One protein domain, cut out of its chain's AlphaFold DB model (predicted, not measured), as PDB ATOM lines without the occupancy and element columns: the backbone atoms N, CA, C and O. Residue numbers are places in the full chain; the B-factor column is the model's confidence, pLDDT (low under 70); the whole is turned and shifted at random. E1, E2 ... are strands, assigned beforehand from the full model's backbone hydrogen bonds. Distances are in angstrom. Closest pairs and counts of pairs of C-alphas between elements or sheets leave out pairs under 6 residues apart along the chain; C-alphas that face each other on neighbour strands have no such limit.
ATOM      1  N   ASN A   3      44.872 -19.880  22.611       53.34
ATOM      2  CA  ASN A   3      45.249 -21.276  22.451       53.34
ATOM      3  C   ASN A   3      45.778 -21.519  21.032       53.34
ATOM      4  O   ASN A   3      45.049 -21.254  20.076       53.34
ATOM      5  N   ASP A   4      46.986 -22.049  20.875       48.75
ATOM      6  CA  ASP A   4      47.481 -22.579  19.593       48.75
ATOM      7  C   ASP A   4      47.292 -24.102  19.506       48.75
ATOM      8  O   ASP A   4      47.211 -24.758  20.540       48.75
ATOM      9  N   VAL A   5      47.196 -24.667  18.297       49.62
ATOM     10  CA  VAL A   5      47.031 -26.116  18.069       49.62
ATOM     11  C   VAL A   5      48.358 -26.729  17.623       49.62
ATOM     12  O   VAL A   5      48.701 -26.695  16.439       49.62
ATOM     13  N   PHE A   6      49.071 -27.360  18.552       49.28
ATOM     14  CA  PHE A   6      50.217 -28.222  18.258       49.28
ATOM     15  C   PHE A   6      49.805 -29.679  18.470       49.28
ATOM     16  O   PHE A   6      49.411 -30.048  19.565       49.28
ATOM     17  N   GLN A   7      49.866 -30.518  17.428       53.06
ATOM     18  CA  GLN A   7      49.665 -31.978  17.541       53.06
ATOM     19  C   GLN A   7      48.396 -32.421  18.313       53.06
ATOM     20  O   GLN A   7      48.376 -33.475  18.938       53.06
ATOM     21  N   GLY A   8      47.319 -31.629  18.261       53.94
ATOM     22  CA  GLY A   8      46.064 -31.922  18.969       53.94
ATOM     23  C   GLY A   8      45.994 -31.427  20.420       53.94
ATOM     24  O   GLY A   8      44.936 -31.550  21.030       53.94
ATOM     25  N   ALA A   9      47.057 -30.812  20.943       53.44
ATOM     26  CA  ALA A   9      47.089 -30.132  22.234       53.44
ATOM     27  C   ALA A   9      46.969 -28.607  22.066       53.44
ATOM     28  O   ALA A   9      47.414 -28.035  21.065       53.44
ATOM     29  N   PHE A  10      46.331 -27.955  23.042       63.41
ATOM     30  CA  PHE A  10      46.148 -26.507  23.071       63.41
ATOM     31  C   PHE A  10      47.166 -25.856  24.009       63.41
ATOM     32  O   PHE A  10      47.185 -26.187  25.190       63.41
ATOM     33  N   CYS A  11      47.952 -24.902  23.512       69.19
ATOM     34  CA  CYS A  11      48.951 -24.179  24.312       69.19
ATOM     35  C   CYS A  11      48.557 -22.714  24.489       69.19
ATOM     36  O   CYS A  11      48.150 -22.077  23.517       69.19
ATOM     37  N   GLU A  12      48.688 -22.169  25.699       77.69
ATOM     38  CA  GLU A  12      48.429 -20.752  25.949       77.69
ATOM     39  C   GLU A  12      49.572 -19.876  25.425       77.69
ATOM     40  O   GLU A  12      50.751 -20.163  25.602       77.69
ATOM     41  N   ALA A  13      49.207 -18.795  24.743       79.81
ATOM     42  CA  ALA A  13      50.143 -17.844  24.174       79.81
ATOM     43  C   ALA A  13      49.626 -16.405  24.297       79.81
ATOM     44  O   ALA A  13      48.413 -16.130  24.325       79.81
ATOM     45  N   ARG A  14      50.561 -15.455  24.340       82.50
ATOM     46  CA  ARG A  14      50.313 -14.008  24.363       82.50
ATOM     47  C   ARG A  14      50.707 -13.397  23.022       82.50
ATOM     48  O   ARG A  14      51.774 -13.691  22.500       82.50
ATOM     49  N   ILE A  15      49.876 -12.518  22.457       86.44
ATOM     50  CA  ILE A  15      50.243 -11.797  21.227       86.44
ATOM     51  C   ILE A  15      51.321 -10.762  21.561       86.44
ATOM     52  O   ILE A  15      51.100  -9.899  22.408       86.44
ATOM     53  N   LYS A  16      52.445 -10.822  20.845       87.62
ATOM     54  CA  LYS A  16      53.509  -9.810  20.861       87.62
ATOM     55  C   LYS A  16      53.352  -8.804  19.723       87.62
ATOM     56  O   LYS A  16      53.591  -7.618  19.919       87.62
ATOM     57  N   GLY A  17      52.932  -9.260  18.544       83.69
ATOM     58  CA  GLY A  17      52.771  -8.406  17.370       83.69
ATOM     59  C   GLY A  17      51.798  -8.985  16.351       83.69
ATOM     60  O   GLY A  17      51.526 -10.185  16.345       83.69
ATOM     61  N   VAL A  18      51.264  -8.114  15.495       89.69
ATOM     62  CA  VAL A  18      50.337  -8.485  14.421       89.69
ATOM     63  C   VAL A  18      50.762  -7.778  13.142       89.69
ATOM     64  O   VAL A  18      50.827  -6.552  13.114       89.69
ATOM     65  N   ASP A  19      51.014  -8.554  12.094       88.38
ATOM     66  CA  ASP A  19      51.167  -8.060  10.730       88.38
ATOM     67  C   ASP A  19      49.853  -8.301   9.983       88.38
ATOM     68  O   ASP A  19      49.517  -9.428   9.606       88.38
ATOM     69  N   ALA A  20      49.052  -7.240   9.869       87.94
ATOM     70  CA  ALA A  20      47.758  -7.293   9.206       87.94
ATOM     71  C   ALA A  20      47.946  -7.238   7.684       87.94
ATOM     72  O   ALA A  20      48.510  -6.278   7.150       87.94
ATOM     73  N   GLU A  21      47.452  -8.264   6.990       87.19
ATOM     74  CA  GLU A  21      47.505  -8.346   5.530       87.19
ATOM     75  C   GLU A  21      46.270  -9.064   4.972       87.19
ATOM     76  O   GLU A  21      45.877 -10.146   5.429       87.19
ATOM     77  N   PHE A  22      45.679  -8.484   3.926       90.06
ATOM     78  CA  PHE A  22      44.559  -9.081   3.204       90.06
ATOM     79  C   PHE A  22      44.945  -9.427   1.767       90.06
ATOM     80  O   PHE A  22      45.433  -8.595   1.005       90.06
ATOM     81  N   ARG A  23      44.638 -10.657   1.347       90.00
ATOM     82  CA  ARG A  23      44.668 -11.053  -0.067       90.00
ATOM     83  C   ARG A  23      43.342 -10.690  -0.723       90.00
ATOM     84  O   ARG A  23      42.299 -11.269  -0.411       90.00
ATOM     85  N   VAL A  24      43.407  -9.791  -1.694       92.44
ATOM     86  CA  VAL A  24      42.271  -9.285  -2.462       92.44
ATOM     87  C   VAL A  24      42.244  -9.946  -3.838       92.44
ATOM     88  O   VAL A  24      43.250  -9.992  -4.545       92.44
ATOM     89  N   LYS A  25      41.080 -10.469  -4.232       92.31
ATOM     90  CA  LYS A  25      40.814 -10.951  -5.591       92.31
ATOM     91  C   LYS A  25      40.001  -9.894  -6.333       92.31
ATOM     92  O   LYS A  25      38.859  -9.634  -5.961       92.31
ATOM     93  N   LEU A  26      40.589  -9.312  -7.369       92.12
ATOM     94  CA  LEU A  26      40.022  -8.246  -8.189       92.12
ATOM     95  C   LEU A  26      39.536  -8.793  -9.528       92.12
ATOM     96  O   LEU A  26      40.161  -9.684 -10.103       92.12
ATOM     97  N   ARG A  27      38.449  -8.219 -10.039       93.00
ATOM     98  CA  ARG A  27      38.041  -8.308 -11.442       93.00
ATOM     99  C   ARG A  27      38.308  -6.958 -12.090       93.00
ATOM    100  O   ARG A  27      37.655  -5.981 -11.741       93.00
ATOM    101  N   MET A  28      39.272  -6.906 -12.995       92.06
ATOM    102  CA  MET A  28      39.579  -5.702 -13.762       92.06
ATOM    103  C   MET A  28      38.451  -5.410 -14.758       92.06
ATOM    104  O   MET A  28      37.704  -6.319 -15.129       92.06
ATOM    105  N   GLU A  29      38.354  -4.165 -15.222       88.94
ATOM    106  CA  GLU A  29      37.426  -3.792 -16.304       88.94
ATOM    107  C   GLU A  29      37.690  -4.590 -17.596       88.94
ATOM    108  O   GLU A  29      36.748  -4.967 -18.285       88.94
ATOM    109  N   ASP A  30      38.944  -4.995 -17.832       85.88
ATOM    110  CA  ASP A  30      39.371  -5.879 -18.931       85.88
ATOM    111  C   ASP A  30      38.845  -7.336 -18.806       85.88
ATOM    112  O   ASP A  30      39.268  -8.226 -19.541       85.88
ATOM    113  N   GLY A  31      38.016  -7.646 -17.801       84.88
ATOM    114  CA  GLY A  31      37.518  -8.997 -17.501       84.88
ATOM    115  C   GLY A  31      38.539  -9.922 -16.820       84.88
ATOM    116  O   GLY A  31      38.169 -10.970 -16.283       84.88
ATOM    117  N   LYS A  32      39.818  -9.529 -16.770       90.12
ATOM    118  CA  LYS A  32      40.888 -10.292 -16.115       90.12
ATOM    119  C   LYS A  32      40.707 -10.323 -14.600       90.12
ATOM    120  O   LYS A  32      40.422  -9.312 -13.962       90.12
ATOM    121  N   ILE A  33      40.948 -11.488 -14.010       91.50
ATOM    122  CA  ILE A  33      40.941 -11.672 -12.561       91.50
ATOM    123  C   ILE A  33      42.383 -11.656 -12.048       91.50
ATOM    124  O   ILE A  33      43.223 -12.404 -12.543       91.50
ATOM    125  N   ILE A  34      42.671 -10.816 -11.055       90.38
ATOM    126  CA  ILE A  34      44.004 -10.666 -10.452       90.38
ATOM    127  C   ILE A  34      43.896 -10.889  -8.947       90.38
ATOM    128  O   ILE A  34      42.912 -10.491  -8.325       90.38
ATOM    129  N   GLN A  35      44.901 -11.525  -8.351       91.38
ATOM    130  CA  GLN A  35      45.025 -11.620  -6.902       91.38
ATOM    131  C   GLN A  35      46.250 -10.836  -6.435       91.38
ATOM    132  O   GLN A  35      47.340 -11.019  -6.967       91.38
ATOM    133  N   THR A  36      46.066  -9.961  -5.453       91.06
ATOM    134  CA  THR A  36      47.118  -9.093  -4.908       91.06
ATOM    135  C   THR A  36      46.907  -8.880  -3.407       91.06
ATOM    136  O   THR A  36      45.844  -9.211  -2.884       91.06
ATOM    137  N   SER A  37      47.908  -8.352  -2.707       90.88
ATOM    138  CA  SER A  37      47.747  -7.811  -1.356       90.88
ATOM    139  C   SER A  37      47.026  -6.461  -1.378       90.88
ATOM    140  O   SER A  37      47.070  -5.742  -2.385       90.88
ATOM    141  N   ASP A  38      46.372  -6.129  -0.270       86.81
ATOM    142  CA  ASP A  38      45.694  -4.854  -0.020       86.81
ATOM    143  C   ASP A  38      46.626  -3.640  -0.130       86.81
ATOM    144  O   ASP A  38      46.225  -2.625  -0.687       86.81
ATOM    145  N   ARG A  39      47.891  -3.767   0.286       87.50
ATOM    146  CA  ARG A  39      48.911  -2.703   0.193       87.50
ATOM    147  C   ARG A  39      49.133  -2.180  -1.229       87.50
ATOM    148  O   ARG A  39      49.533  -1.036  -1.410       87.50
ATOM    149  N   ASN A  40      48.885  -3.015  -2.236       87.50
ATOM    150  CA  ASN A  40      49.058  -2.656  -3.643       87.50
ATOM    151  C   ASN A  40      47.774  -2.115  -4.294       87.50
ATOM    152  O   ASN A  40      47.772  -1.831  -5.495       87.50
ATOM    153  N   VAL A  41      46.674  -2.040  -3.544       88.19
ATOM    154  CA  VAL A  41      45.367  -1.594  -4.025       88.19
ATOM    155  C   VAL A  41      45.086  -0.205  -3.471       88.19
ATOM    156  O   VAL A  41      45.180   0.034  -2.273       88.19
ATOM    157  N   ILE A  42      44.704   0.711  -4.353       86.44
ATOM    158  CA  ILE A  42      44.324   2.071  -3.988       86.44
ATOM    159  C   ILE A  42      42.794   2.137  -3.994       86.44
ATOM    160  O   ILE A  42      42.155   1.900  -5.021       86.44
ATOM    161  N   GLY A  43      42.197   2.429  -2.840       83.88
ATOM    162  CA  GLY A  43      40.746   2.550  -2.679       83.88
ATOM    163  C   GLY A  43      40.203   1.787  -1.474       83.88
ATOM    164  O   GLY A  43      40.945   1.246  -0.658       83.88
ATOM    165  N   GLU A  44      38.878   1.757  -1.348       81.12
ATOM    166  CA  GLU A  44      38.209   1.103  -0.228       81.12
ATOM    167  C   GLU A  44      38.170  -0.423  -0.429       81.12
ATOM    168  O   GLU A  44      37.484  -0.930  -1.316       81.12
ATOM    169  N   ALA A  45      38.897  -1.172   0.404       78.00
ATOM    170  CA  ALA A  45      38.996  -2.633   0.339       78.00
ATOM    171  C   ALA A  45      37.737  -3.339   0.891       78.00
ATOM    172  O   ALA A  45      37.797  -4.108   1.851       78.00
ATOM    173  N   ARG A  46      36.574  -3.072   0.287       84.56
ATOM    174  CA  ARG A  46      35.286  -3.720   0.591       84.56
ATOM    175  C   ARG A  46      34.826  -4.588  -0.576       84.56
ATOM    176  O   ARG A  46      35.133  -4.300  -1.729       84.56
ATOM    177  N   LEU A  47      34.077  -5.652  -0.287       87.44
ATOM    178  CA  LEU A  47      33.483  -6.501  -1.327       87.44
ATOM    179  C   LEU A  47      32.586  -5.655  -2.244       87.44
ATOM    180  O   LEU A  47      31.772  -4.872  -1.763       87.44
ATOM    181  N   GLY A  48      32.752  -5.796  -3.559       85.56
ATOM    182  CA  GLY A  48      32.003  -5.027  -4.556       85.56
ATOM    183  C   GLY A  48      32.461  -3.575  -4.751       85.56
ATOM    184  O   GLY A  48      31.928  -2.897  -5.629       85.56
ATOM    185  N   ALA A  49      33.451  -3.088  -3.997       87.62
ATOM    186  CA  ALA A  49      33.975  -1.737  -4.176       87.62
ATOM    187  C   ALA A  49      34.810  -1.612  -5.460       87.62
ATOM    188  O   ALA A  49      35.488  -2.559  -5.877       87.62
ATOM    189  N   LYS A  50      34.765  -0.421  -6.070       89.69
ATOM    190  CA  LYS A  50      35.630  -0.039  -7.192       89.69
ATOM    191  C   LYS A  50      36.972   0.423  -6.639       89.69
ATOM    192  O   LYS A  50      37.022   1.379  -5.869       89.69
ATOM    193  N   VAL A  51      38.038  -0.251  -7.039       91.00
ATOM    194  CA  VAL A  51      39.405   0.004  -6.579       91.00
ATOM    195  C   VAL A  51      40.357   0.087  -7.763       91.00
ATOM    196  O   VAL A  51      40.055  -0.395  -8.857       91.00
ATOM    197  N   GLU A  52      41.514   0.695  -7.543       89.62
ATOM    198  CA  GLU A  52      42.552   0.842  -8.551       89.62
ATOM    199  C   GLU A  52      43.767  -0.025  -8.207       89.62
ATOM    200  O   GLU A  52      44.268  -0.025  -7.084       89.62
ATOM    201  N   TYR A  53      44.249  -0.781  -9.191       88.69
ATOM    202  CA  TYR A  53      45.448  -1.602  -9.088       88.69
ATOM    203  C   TYR A  53      46.363  -1.303 -10.273       88.69
ATOM    204  O   TYR A  53      45.987  -1.524 -11.426       88.69
ATOM    205  N   LYS A  54      47.574  -0.797  -9.994       87.12
ATOM    206  CA  LYS A  54      48.589  -0.442 -11.006       87.12
ATOM    207  C   LYS A  54      48.043   0.434 -12.152       87.12
ATOM    208  O   LYS A  54      48.285   0.139 -13.322       87.12
ATOM    209  N   GLY A  55      47.286   1.486 -11.831       84.94
ATOM    210  CA  GLY A  55      46.755   2.419 -12.836       84.94
ATOM    211  C   GLY A  55      45.480   1.954 -13.549       84.94
ATOM    212  O   GLY A  55      45.061   2.579 -14.520       84.94
ATOM    213  N   ARG A  56      44.884   0.827 -13.137       87.56
ATOM    214  CA  ARG A  56      43.684   0.254 -13.765       87.56
ATOM    215  C   ARG A  56      42.575   0.036 -12.752       87.56
ATOM    216  O   ARG A  56      42.824  -0.422 -11.638       87.56
ATOM    217  N   LYS A  57      41.340   0.297 -13.173       90.56
ATOM    218  CA  LYS A  57      40.144   0.127 -12.347       90.56
ATOM    219  C   LYS A  57      39.680  -1.329 -12.339       90.56
ATOM    220  O   LYS A  57      39.775  -2.053 -13.334       90.56
ATOM    221  N   GLY A  58      39.175  -1.759 -11.192       90.56
ATOM    222  CA  GLY A  58      38.617  -3.086 -10.992       90.56
ATOM    223  C   GLY A  58      37.657  -3.136  -9.811       90.56
ATOM    224  O   GLY A  58      37.520  -2.183  -9.047       90.56
ATOM    225  N   VAL A  59      36.969  -4.264  -9.669       91.38
ATOM    226  CA  VAL A  59      35.990  -4.526  -8.612       91.38
ATOM    227  C   VAL A  59      36.490  -5.647  -7.710       91.38
ATOM    228  O   VAL A  59      36.979  -6.675  -8.186       91.38
ATOM    229  N   VAL A  60      36.349  -5.475  -6.398       93.06
ATOM    230  CA  VAL A  60      36.721  -6.496  -5.408       93.06
ATOM    231  C   VAL A  60      35.711  -7.649  -5.408       93.06
ATOM    232  O   VAL A  60      34.539  -7.455  -5.096       93.06
ATOM    233  N   LEU A  61      36.166  -8.871  -5.706       91.31
ATOM    234  CA  LEU A  61      35.339 -10.086  -5.699       91.31
ATOM    235  C   LEU A  61      35.388 -10.839  -4.368       91.31
ATOM    236  O   LEU A  61      34.367 -11.317  -3.883       91.31
ATOM    237  N   LYS A  62      36.591 -11.032  -3.821       89.50
ATOM    238  CA  LYS A  62      36.815 -11.772  -2.573       89.50
ATOM    239  C   LYS A  62      37.941 -11.118  -1.783       89.50
ATOM    240  O   LYS A  62      38.957 -10.735  -2.361       89.50
ATOM    241  N   LEU A  63      37.768 -11.069  -0.471       90.31
ATOM    242  CA  LEU A  63      38.764 -10.643   0.506       90.31
ATOM    243  C   LEU A  63      39.082 -11.843   1.395       90.31
ATOM    244  O   LEU A  63      38.172 -12.473   1.933       90.31
ATOM    245  N   LYS A  64      40.362 -12.193   1.510       89.06
ATOM    246  CA  LYS A  64      40.838 -13.258   2.393       89.06
ATOM    247  C   LYS A  64      41.846 -12.671   3.370       89.06
ATOM    248  O   LYS A  64      42.839 -12.097   2.939       89.06
ATOM    249  N   ASP A  65      41.595 -12.857   4.658       87.06
ATOM    250  CA  ASP A  65      42.539 -12.510   5.721       87.06
ATOM    251  C   ASP A  65      43.736 -13.474   5.688       87.06
ATOM    252  O   ASP A  65      43.563 -14.698   5.630       87.06
ATOM    253  N   VAL A  66      44.946 -12.917   5.656       87.94
ATOM    254  CA  VAL A  66      46.221 -13.653   5.671       87.94
ATOM    255  C   VAL A  66      47.141 -13.102   6.757       87.94
ATOM    256  O   VAL A  66      48.331 -13.392   6.764       87.94
ATOM    257  N   SER A  67      46.578 -12.358   7.707       87.50
ATOM    258  CA  SER A  67      47.334 -11.724   8.777       87.50
ATOM    259  C   SER A  67      48.165 -12.741   9.562       87.50
ATOM    260  O   SER A  67      47.700 -13.845   9.896       87.50
ATOM    261  N   VAL A  68      49.398 -12.343   9.860       88.25
ATOM    262  CA  VAL A  68      50.375 -13.133  10.606       88.25
ATOM    263  C   VAL A  68      50.488 -12.560  12.010       88.25
ATOM    264  O   VAL A  68      50.616 -11.356  12.211       88.25
ATOM    265  N   TYR A  69      50.422 -13.439  12.997       89.06
ATOM    266  CA  TYR A  69      50.470 -13.098  14.408       89.06
ATOM    267  C   TYR A  69      51.760 -13.646  14.994       89.06
ATOM    268  O   TYR A  69      52.042 -14.836  14.861       89.06
ATOM    269  N   THR A  70      52.517 -12.788  15.665       88.06
ATOM    270  CA  THR A  70      53.665 -13.198  16.470       88.06
ATOM    271  C   THR A  70      53.185 -13.396  17.895       88.06
ATOM    272  O   THR A  70      52.733 -12.444  18.543       88.06
ATOM    273  N   VAL A  71      53.256 -14.632  18.373       87.38
ATOM    274  CA  VAL A  71      52.846 -15.021  19.721       87.38
ATOM    275  C   VAL A  71      54.053 -15.480  20.531       87.38
ATOM    276  O   VAL A  71      55.004 -16.021  19.972       87.38
ATOM    277  N   VAL A  72      54.009 -15.225  21.835       86.25
ATOM    278  CA  VAL A  72      54.984 -15.668  22.834       86.25
ATOM    279  C   VAL A  72      54.289 -16.702  23.711       86.25
ATOM    280  O   VAL A  72      53.227 -16.402  24.269       86.25
ATOM    281  N   PHE A  73      54.852 -17.901  23.797       82.25
ATOM    282  CA  PHE A  73      54.390 -18.964  24.689       82.25
ATOM    283  C   PHE A  73      54.942 -18.776  26.107       82.25
ATOM    284  O   PHE A  73      55.855 -17.976  26.325       82.25
ATOM    285  N   ASP A  74      54.389 -19.507  27.074       78.81
ATOM    286  CA  ASP A  74      54.822 -19.434  28.477       78.81
ATOM    287  C   ASP A  74      56.290 -19.860  28.667       78.81
ATOM    288  O   ASP A  74      56.978 -19.318  29.530       78.81
ATOM    289  N   ASP A  75      56.814 -20.700  27.767       82.25
ATOM    290  CA  ASP A  75      58.230 -21.093  27.697       82.25
ATOM    291  C   ASP A  75      59.145 -19.999  27.107       82.25
ATOM    292  O   ASP A  75      60.308 -20.241  26.797       82.25
ATOM    293  N   MET A  76      58.625 -18.777  26.939       78.94
ATOM    294  CA  MET A  76      59.282 -17.624  26.305       78.94
ATOM    295  C   MET A  76      59.597 -17.800  24.810       78.94
ATOM    296  O   MET A  76      60.254 -16.942  24.216       78.94
ATOM    297  N   ASP A  77      59.075 -18.851  24.180       84.50
ATOM    298  CA  ASP A  77      59.257 -19.108  22.756       84.50
ATOM    299  C   ASP A  77      58.386 -18.203  21.884       84.50
ATOM    300  O   ASP A  77      57.180 -18.049  22.098       84.50
ATOM    301  N   GLU A  78      58.998 -17.635  20.845       87.19
ATOM    302  CA  GLU A  78      58.324 -16.795  19.861       87.19
ATOM    303  C   GLU A  78      57.998 -17.582  18.597       87.19
ATOM    304  O   GLU A  78      58.876 -18.162  17.955       87.19
ATOM    305  N   LYS A  79      56.728 -17.545  18.184       85.56
ATOM    306  CA  LYS A  79      56.287 -18.190  16.947       85.56
ATOM    307  C   LYS A  79      55.375 -17.297  16.126       85.56
ATOM    308  O   LYS A  79      54.517 -16.586  16.649       85.56
ATOM    309  N   THR A  80      55.537 -17.373  14.811       86.38
ATOM    310  CA  THR A  80      54.689 -16.692  13.833       86.38
ATOM    311  C   THR A  80      53.632 -17.644  13.295       86.38
ATOM    312  O   THR A  80      53.934 -18.720  12.778       86.38
ATOM    313  N   MET A  81      52.362 -17.270  13.438       83.94
ATOM    314  CA  MET A  81      51.233 -18.139  13.117       83.94
ATOM    315  C   MET A  81      50.105 -17.394  12.422       83.94
ATOM    316  O   MET A  81      49.936 -16.184  12.555       83.94
ATOM    317  N   LYS A  82      49.313 -18.137  11.648       84.81
ATOM    318  CA  LYS A  82      48.131 -17.600  10.973       84.81
ATOM    319  C   LYS A  82      46.972 -17.523  11.954       84.81
ATOM    320  O   LYS A  82      46.831 -18.382  12.823       84.81
ATOM    321  N   ARG A  83      46.058 -16.581  11.719       81.88
ATOM    322  CA  ARG A  83      44.812 -16.445  12.493       81.88
ATOM    323  C   ARG A  83      44.042 -17.756  12.678       81.88
ATOM    324  O   ARG A  83      43.443 -17.963  13.718       81.88
ATOM    325  N   SER A  84      44.043 -18.631  11.672       77.94
ATOM    326  CA  SER A  84      43.321 -19.908  11.697       77.94
ATOM    327  C   SER A  84      43.865 -20.922  12.706       77.94
ATOM    328  O   SER A  84      43.122 -21.808  13.117       77.94
ATOM    329  N   SER A  85      45.148 -20.823  13.063       76.94
ATOM    330  CA  SER A  85      45.791 -21.695  14.056       76.94
ATOM    331  C   SER A  85      45.525 -21.218  15.483       76.94
ATOM    332  O   SER A  85      45.474 -22.015  16.412       76.94
ATOM    333  N   LEU A  86      45.274 -19.919  15.633       76.69
ATOM    334  CA  LEU A  86      45.005 -19.274  16.904       76.69
ATOM    335  C   LEU A  86      43.523 -19.386  17.279       76.69
ATOM    336  O   LEU A  86      42.632 -18.964  16.541       76.69
ATOM    337  N   ARG A  87      43.243 -19.882  18.483       75.56
ATOM    338  CA  ARG A  87      41.924 -19.815  19.115       75.56
ATOM    339  C   ARG A  87      41.948 -18.826  20.264       75.56
ATOM    340  O   ARG A  87      42.618 -19.021  21.268       75.56
ATOM    341  N   ILE A  88      41.181 -17.755  20.139       70.50
ATOM    342  CA  ILE A  88      41.103 -16.724  21.172       70.50
ATOM    343  C   ILE A  88      40.353 -17.292  22.390       70.50
ATOM    344  O   ILE A  88      39.176 -17.642  22.274       70.50
ATOM    345  N   LYS A  89      41.011 -17.374  23.557       63.72
ATOM    346  CA  LYS A  89      40.338 -17.644  24.835       63.72
ATOM    347  C   LYS A  89      39.677 -16.346  25.302       63.72
ATOM    348  O   LYS A  89      40.354 -15.438  25.774       63.72
TER     349      LYS A  89
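Overview. This is residues 3 to 89 of the 303 residues of the protein "Retinoblastoma-binding protein 1-related protein-like protein" of Oikopleura dioica (UniProt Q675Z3). The domain is a dumbbell of two small, strongly twisted antiparallel sheets, one in each lobe, joined by two strand runs side by side, E2 into E3 and E6 into E7. One lobe holds the sheet E8 - E7 - E2 - E1 - E9, curled like part of a barrel, and the other holds the sheet E4 - E3 - E6 - E5, with the loop of residues 38 to 49 beside it. The printed part has 87 residues with nine named strands, E1 to E9 along the chain, and no named helix; its class is all strand. It is loose, with a radius of gyration of the C-alphas of 17.1 A, and a rod in outline, spanning 52 by 22 by 17 A.

Arrangement. In the larger sheet, E2, residues 9 to 19, bends by 82 degrees at residue 16, and its pairing is staggered: residues 9 to 12 pair with E1, residues 3 to 6, and residues 13 to 19 with E7, residues 68 to 73. N 9 and O 6 are 2.8 A apart in the hairpin E1 and E2, and N 14 and O 72 are 2.8 A apart between E2 and E7, each within hydrogen-bond range. The edge strand E8, residues 78 to 82, forms a hairpin with E7, with N 69 and O 81 at 2.8 A. The other edge strand, E9, residues 86 to 88, is antiparallel to E1 at 153 degrees, with N 3 and O 87 at 2.8 A. E8 and E9 meet only through their link. E2 runs on into E3, residues 22 to 28, at 62 degrees, and E6, residues 56 to 65, runs on into E7 at 24 degrees. E3 and E6 are antiparallel neighbours, with N 23 and O 64 at 2.8 A; E6 bends by 71 degrees at residue 61. The edge strands of this sheet are E4, residues 33 to 37, in a hairpin with E3, N 26 and O 34 at 2.8 A, and E5, residues 50 to 53, in a hairpin with E6, N 51 and O 58 at 2.8 A. Residues 41 to 42 pair antiparallel with residues 52 to 53 of E5. E1 and E5, for instance, are apart.

Along the chain. E1 begins at C-alpha 3, (45.249, -21.276, 22.451). E2 is 25.2 A long, E6 23.3 A, E3 18.0 A and E7 15.8 A. E6 ends at C-alpha 65, (42.539, -12.510, 5.721), and E9 at C-alpha 88, (41.103, -16.724, 21.172).

Size, cuts and confidence. The C-alphas farthest apart, of Asp 30 and Asp 75, are 52.5 A apart. The printed part has no cut. E4 to E5 is a long link of 12 residues; the other links are tight. Mean pLDDT of the printed part is 83.0, with residues 3 to 11 and 89 under 70.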